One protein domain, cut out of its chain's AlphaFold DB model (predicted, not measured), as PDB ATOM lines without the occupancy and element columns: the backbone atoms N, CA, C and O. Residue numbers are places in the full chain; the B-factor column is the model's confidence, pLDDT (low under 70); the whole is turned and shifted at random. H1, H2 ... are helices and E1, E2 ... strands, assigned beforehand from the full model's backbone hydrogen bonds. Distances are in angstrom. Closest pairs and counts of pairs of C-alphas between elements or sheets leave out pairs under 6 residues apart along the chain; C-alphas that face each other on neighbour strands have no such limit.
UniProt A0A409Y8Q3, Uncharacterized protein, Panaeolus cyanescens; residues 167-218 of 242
ATOM      1  N   PHE A 167     216.980 185.079 144.834       93.69
ATOM      2  CA  PHE A 167     216.152 185.571 145.928       93.69
ATOM      3  C   PHE A 167     214.821 186.064 145.383       93.69
ATOM      4  O   PHE A 167     214.685 186.341 144.192       93.69
ATOM      5  N   VAL A 168     213.832 186.187 146.260       95.25
ATOM      6  CA  VAL A 168     212.492 186.639 145.895       95.25
ATOM      7  C   VAL A 168     212.106 187.837 146.739       95.25
ATOM      8  O   VAL A 168     212.139 187.768 147.964       95.25
ATOM      9  N   PHE A 169     211.692 188.916 146.079       94.75
ATOM     10  CA  PHE A 169     210.901 189.964 146.706       94.75
ATOM     11  C   PHE A 169     209.433 189.551 146.736       94.75
ATOM     12  O   PHE A 169     208.850 189.208 145.702       94.75
ATOM     13  N   GLY A 170     208.836 189.609 147.927       91.69
ATOM     14  CA  GLY A 170     207.428 189.292 148.133       91.69
ATOM     15  C   GLY A 170     206.492 190.183 147.312       91.69
ATOM     16  O   GLY A 170     206.823 191.317 146.977       91.69
ATOM     17  N   ALA A 171     205.291 189.684 147.022       89.50
ATOM     18  CA  ALA A 171     204.306 190.400 146.205       89.50
ATOM     19  C   ALA A 171     203.741 191.667 146.869       89.50
ATOM     20  O   ALA A 171     203.337 192.618 146.199       89.50
ATOM     21  N   THR A 172     203.699 191.688 148.200       89.19
ATOM     22  CA  THR A 172     203.155 192.796 148.985       89.19
ATOM     23  C   THR A 172     204.208 193.357 149.916       89.19
ATOM     24  O   THR A 172     204.995 192.613 150.503       89.19
ATOM     25  N   ARG A 173     204.180 194.677 150.100       88.81
ATOM     26  CA  ARG A 173     205.019 195.333 151.100       88.81
ATOM     27  C   ARG A 173     204.596 194.903 152.495       88.81
ATOM     28  O   ARG A 173     203.405 194.899 152.807       88.81
ATOM     29  N   ASP A 174     205.578 194.613 153.330       86.94
ATOM     30  CA  ASP A 174     205.363 194.386 154.745       86.94
ATOM     31  C   ASP A 174     204.743 195.657 155.379       86.94
ATOM     32  O   ASP A 174     205.252 196.767 155.166       86.94
ATOM     33  N   PRO A 175     203.622 195.552 156.119       84.75
ATOM     34  CA  PRO A 175     202.913 196.720 156.644       84.75
ATOM     35  C   PRO A 175     203.722 197.548 157.646       84.75
ATOM     36  O   PRO A 175     203.477 198.751 157.762       84.75
ATOM     37  N   GLN A 176     204.658 196.920 158.364       83.94
ATOM     38  CA  GLN A 176     205.444 197.567 159.415       83.94
ATOM     39  C   GLN A 176     206.626 198.333 158.823       83.94
ATOM     40  O   GLN A 176     206.845 199.498 159.141       83.94
ATOM     41  N   THR A 177     207.362 197.693 157.922       83.06
ATOM     42  CA  THR A 177     208.580 198.243 157.318       83.06
ATOM     43  C   THR A 177     208.315 199.022 156.033       83.06
ATOM     44  O   THR A 177     209.160 199.802 155.611       83.06
ATOM     45  N   ARG A 178     207.150 198.829 155.393       86.94
ATOM     46  CA  ARG A 178     206.791 199.380 154.070       86.94
ATOM     47  C   ARG A 178     207.743 198.960 152.941       86.94
ATOM     48  O   ARG A 178     207.759 199.601 151.887       86.94
ATOM     49  N   THR A 179     208.476 197.867 153.140       89.69
ATOM     50  CA  THR A 179     209.445 197.296 152.193       89.69
ATOM     51  C   THR A 179     208.978 195.944 151.669       89.69
ATOM     52  O   THR A 179     208.058 195.352 152.232       89.69
ATOM     53  N   PHE A 180     209.564 195.462 150.573       91.00
ATOM     54  CA  PHE A 180     209.264 194.116 150.092       91.00
ATOM     55  C   PHE A 180     210.133 193.113 150.857       91.00
ATOM     56  O   PHE A 180     211.356 193.267 150.857       91.00
ATOM     57  N   PRO A 181     209.543 192.104 151.523       92.81
ATOM     58  CA  PRO A 181     210.337 191.093 152.204       92.81
ATOM     59  C   PRO A 181     211.156 190.303 151.182       92.81
ATOM     60  O   PRO A 181     210.670 190.037 150.081       92.81
ATOM     61  N   VAL A 182     212.378 189.930 151.552       94.06
ATOM     62  CA  VAL A 182     213.270 189.101 150.741       94.06
ATOM     63  C   VAL A 182     213.342 187.708 151.339       94.06
ATOM     64  O   VAL A 182     213.487 187.572 152.554       94.06
ATOM     65  N   THR A 183     213.283 186.680 150.500       92.94
ATOM     66  CA  THR A 183     213.507 185.284 150.896       92.94
ATOM     67  C   THR A 183     214.484 184.590 149.944       92.94
ATOM     68  O   THR A 183     214.540 184.940 148.761       92.94
ATOM     69  N   PRO A 184     215.273 183.612 150.425       92.06
ATOM     70  CA  PRO A 184     216.107 182.791 149.556       92.06
ATOM     71  C   PRO A 184     215.237 181.880 148.678       92.06
ATOM     72  O   PRO A 184     214.250 181.310 149.148       92.06
ATOM     73  N   LEU A 185     215.621 181.715 147.410       90.88
ATOM     74  CA  LEU A 185     215.019 180.755 146.485       90.88
ATOM     75  C   LEU A 185     215.977 179.582 146.278       90.88
ATOM     76  O   LEU A 185     216.870 179.640 145.434       90.88
ATOM     77  N   PHE A 186     215.818 178.526 147.070       88.00
ATOM     78  CA  PHE A 186     216.633 177.317 146.943       88.00
ATOM     79  C   PHE A 186     216.247 176.491 145.710       88.00
ATOM     80  O   PHE A 186     215.118 176.572 145.218       88.00
ATOM     81  N   GLU A 187     217.174 175.666 145.223       79.50
ATOM     82  CA  GLU A 187     216.884 174.709 144.153       79.50
ATOM     83  C   GLU A 187     215.741 173.765 144.557       79.50
ATOM     84  O   GLU A 187     215.685 173.268 145.680       79.50
ATOM     85  N   GLY A 188     214.786 173.553 143.648       75.62
ATOM     86  CA  GLY A 188     213.556 172.808 143.942       75.62
ATOM     87  C   GLY A 188     212.486 173.613 144.692       75.62
ATOM     88  O   GLY A 188     211.382 173.105 144.894       75.62
ATOM     89  N   GLY A 189     212.763 174.871 145.057       71.44
ATOM     90  CA  GLY A 189     211.740 175.834 145.452       71.44
ATOM     91  C   GLY A 189     210.744 176.007 144.308       71.44
ATOM     92  O   GLY A 189     211.144 176.235 143.168       71.44
ATOM     93  N   GLY A 190     209.454 175.810 144.591       76.50
ATOM     94  CA  GLY A 190     208.388 175.865 143.589       76.50
ATOM     95  C   GLY A 190     208.344 177.184 142.798       76.50
ATOM     96  O   GLY A 190     209.070 178.129 143.105       76.50
ATOM     97  N   PRO A 191     207.485 177.274 141.767       85.62
ATOM     98  CA  PRO A 191     207.399 178.471 140.939       85.62
ATOM     99  C   PRO A 191     207.042 179.710 141.770       85.62
ATOM    100  O   PRO A 191     206.338 179.611 142.778       85.62
ATOM    101  N   LEU A 192     207.491 180.876 141.298       89.44
ATOM    102  CA  LEU A 192     207.145 182.169 141.887       89.44
ATOM    103  C   LEU A 192     205.627 182.337 141.969       89.44
ATOM    104  O   LEU A 192     204.894 182.013 141.027       89.44
ATOM    105  N   LYS A 193     205.151 182.885 143.083       89.69
ATOM    106  CA  LYS A 193     203.738 183.228 143.249       89.69
ATOM    107  C   LYS A 193     203.401 184.493 142.449       89.69
ATOM    108  O   LYS A 193     204.279 185.318 142.187       89.69
ATOM    109  N   PRO A 194     202.123 184.708 142.086       90.44
ATOM    110  CA  PRO A 194     201.706 185.934 141.414       90.44
ATOM    111  C   PRO A 194     202.140 187.194 142.179       90.44
ATOM    112  O   PRO A 194     201.833 187.349 143.360       90.44
ATOM    113  N   GLY A 195     202.844 188.093 141.487       88.62
ATOM    114  CA  GLY A 195     203.338 189.358 142.039       88.62
ATOM    115  C   GLY A 195     204.709 189.288 142.717       88.62
ATOM    116  O   GLY A 195     205.270 190.340 143.008       88.62
ATOM    117  N   GLU A 196     205.273 188.098 142.940       93.25
ATOM    118  CA  GLU A 196     206.657 187.960 143.401       93.25
ATOM    119  C   GLU A 196     207.647 188.336 142.291       93.25
ATOM    120  O   GLU A 196     207.408 188.089 141.105       93.25
ATOM    121  N   LYS A 197     208.779 188.932 142.680       93.62
ATOM    122  CA  LYS A 197     209.870 189.271 141.760       93.62
ATOM    123  C   LYS A 197     211.135 188.544 142.176       93.62
ATOM    124  O   LYS A 197     211.649 188.770 143.267       93.62
ATOM    125  N   GLU A 198     211.668 187.739 141.272       93.56
ATOM    126  CA  GLU A 198     212.980 187.134 141.451       93.56
ATOM    127  C   GLU A 198     214.101 188.141 141.173       93.56
ATOM    128  O   GLU A 198     214.002 188.971 140.262       93.56
ATOM    129  N   VAL A 199     215.167 188.045 141.960       93.06
ATOM    130  CA  VAL A 199     216.421 188.773 141.778       93.06
ATOM    131  C   VAL A 199     217.620 187.854 141.949       93.06
ATOM    132  O   VAL A 199     217.540 186.800 142.581       93.06
ATOM    133  N   ASP A 200     218.734 188.276 141.367       90.19
ATOM    134  CA  ASP A 200     219.965 187.510 141.265       90.19
ATOM    135  C   ASP A 200     221.082 188.222 142.035       90.19
ATOM    136  O   ASP A 200     221.590 189.275 141.642       90.19
ATOM    137  N   GLY A 201     221.443 187.646 143.177       85.19
ATOM    138  CA  GLY A 201     222.515 188.138 144.031       85.19
ATOM    139  C   GLY A 201     223.913 187.738 143.561       85.19
ATOM    140  O   GLY A 201     224.872 188.130 144.229       85.19
ATOM    141  N   ALA A 202     224.044 186.981 142.463       84.94
ATOM    142  CA  ALA A 202     225.337 186.565 141.935       84.94
ATOM    143  C   ALA A 202     226.157 187.763 141.441       84.94
ATOM    144  O   ALA A 202     225.623 188.714 140.863       84.94
ATOM    145  N   TRP A 203     227.474 187.703 141.631       83.31
ATOM    146  CA  TRP A 203     228.456 188.667 141.138       83.31
ATOM    147  C   TRP A 203     228.071 190.122 141.432       83.31
ATOM    148  O   TRP A 203     228.256 191.006 140.600       83.31
ATOM    149  N   ASN A 204     227.507 190.377 142.619       85.06
ATOM    150  CA  ASN A 204     227.066 191.703 143.063       85.06
ATOM    151  C   ASN A 204     225.939 192.349 142.208       85.06
ATOM    152  O   ASN A 204     225.659 193.538 142.357       85.06
ATOM    153  N   LYS A 205     225.251 191.598 141.337       88.38
ATOM    154  CA  LYS A 205     224.281 192.140 140.367       88.38
ATOM    155  C   LYS A 205     223.097 192.870 141.014       88.38
ATOM    156  O   LYS A 205     222.959 194.076 140.824       88.38
ATOM    157  N   ASP A 206     222.287 192.170 141.810       90.50
ATOM    158  CA  ASP A 206     221.167 192.761 142.564       90.50
ATOM    159  C   ASP A 206     221.477 192.890 144.071       90.50
ATOM    160  O   ASP A 206     220.600 193.175 144.889       90.50
ATOM    161  N   PHE A 207     222.744 192.709 144.456       88.88
ATOM    162  CA  PHE A 207     223.200 192.652 145.849       88.88
ATOM    163  C   PHE A 207     222.790 193.880 146.672       88.88
ATOM    164  O   PHE A 207     222.216 193.737 147.751       88.88
ATOM    165  N   LYS A 208     222.984 195.097 146.143       89.31
ATOM    166  CA  LYS A 208     222.520 196.327 146.815       89.31
ATOM    167  C   LYS A 208     221.007 196.356 147.003       89.31
ATOM    168  O   LYS A 208     220.538 196.703 148.079       89.31
ATOM    169  N   GLN A 209     220.248 195.944 145.988       91.75
ATOM    170  CA  GLN A 209     218.789 195.949 146.061       91.75
ATOM    171  C   GLN A 209     218.279 195.026 147.181       91.75
ATOM    172  O   GLN A 209     217.295 195.357 147.848       91.75
ATOM    173  N   ILE A 210     218.957 193.890 147.393       92.69
ATOM    174  CA  ILE A 210     218.688 192.960 148.496       92.69
ATOM    175  C   ILE A 210     219.044 193.612 149.840       92.69
ATOM    176  O   ILE A 210     218.208 193.623 150.742       92.69
ATOM    177  N   LEU A 211     220.247 194.187 149.968       90.88
ATOM    178  CA  LEU A 211     220.731 194.821 151.204       90.88
ATOM    179  C   LEU A 211     219.908 196.025 151.667       90.88
ATOM    180  O   LEU A 211     219.824 196.282 152.870       90.88
ATOM    181  N   ASP A 212     219.307 196.749 150.727       90.50
ATOM    182  CA  ASP A 212     218.449 197.898 151.015       90.50
ATOM    183  C   ASP A 212     217.117 197.488 151.670       90.50
ATOM    184  O   ASP A 212     216.388 198.343 152.178       90.50
ATOM    185  N   GLN A 213     216.774 196.192 151.682       91.94
ATOM    186  CA  GLN A 213     215.606 195.695 152.405       91.94
ATOM    187  C   GLN A 213     215.972 195.300 153.851       91.94
ATOM    188  O   GLN A 213     216.972 194.614 154.070       91.94
ATOM    189  N   PRO A 214     215.121 195.588 154.853       90.56
ATOM    190  CA  PRO A 214     215.301 195.135 156.237       90.56
ATOM    191  C   PRO A 214     215.480 193.621 156.408       90.56
ATOM    192  O   PRO A 214     216.225 193.180 157.278       90.56
ATOM    193  N   SER A 215     214.824 192.817 155.570       91.06
ATOM    194  CA  SER A 215     214.975 191.351 155.552       91.06
ATOM    195  C   SER A 215     216.203 190.878 154.767       91.06
ATOM    196  O   SER A 215     216.594 189.723 154.905       91.06
ATOM    197  N   GLY A 216     216.859 191.764 154.010       91.44
ATOM    198  CA  GLY A 216     218.068 191.468 153.241       91.44
ATOM    199  C   GLY A 216     219.164 190.844 154.098       91.44
ATOM    200  O   GLY A 216     219.727 189.811 153.745       91.44
ATOM    201  N   VAL A 217     219.393 191.393 155.293       90.88
ATOM    202  CA  VAL A 217     220.405 190.875 156.227       90.88
ATOM    203  C   VAL A 217     220.173 189.411 156.630       90.88
ATOM    204  O   VAL A 217     221.122 188.689 156.915       90.88
ATOM    205  N   GLN A 218     218.923 188.949 156.637       88.75
ATOM    206  CA  GLN A 218     218.588 187.578 157.028       88.75
ATOM    207  C   GLN A 218     218.825 186.590 155.888       88.75
ATOM    208  O   GLN A 218     219.056 185.414 156.145       88.75
TER     209      GLN A 218
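AT A GLANCE: This is residues 167 to 218 of the 242 residues of an uncharacterized protein of Panaeolus cyanescens (UniProt A0A409Y8Q3). With little regular structure, this is a small sheet of three short strands, joined by two long loops, with one short helix, H1, over one face. The 52 printed residues hold E1, E2, E3, H1 along the chain; the sheet's order is E2, E1, E3, antiparallel. The class is mixed, with 15 residues in named elements; the whole is compact, radius of gyration of the C-alphas 10.8 A, spanning 30 by 25 by 16 A.

IN THESE COORDINATES: Find C-alpha 167 at (216.152, 185.571, 145.928), where E1, residues 167 to 169, begins. E2 is residues 182 to 184; E3, residues 197 to 200, runs 10.3 A. H1, residues 207 to 211, ends at (220.731, 194.821, 151.204).

HOW THE PARTS SIT: Look between E1 and E3, at 146 degrees: N 169 and O 197 are 2.8 A apart. In the hairpin E1 and E2, at 154 degrees, N 168 and O 183 are 2.9 A apart. H1 is on the sheet, height 9.1 A, only just over E3, on which 3 of its 5 C-alphas fall; their closest C-alphas, Asp 200 and Phe 207, are 7.6 A apart. In H1 every O i to N i+4 pair is within hydrogen-bond range.

THE WHOLE: C-alphas 175 and 203, the farthest apart, are 30.9 A apart. The printed part has no cut; the links E1 to E2 and E2 to E3 are long. No printed residue is under 70 in pLDDT.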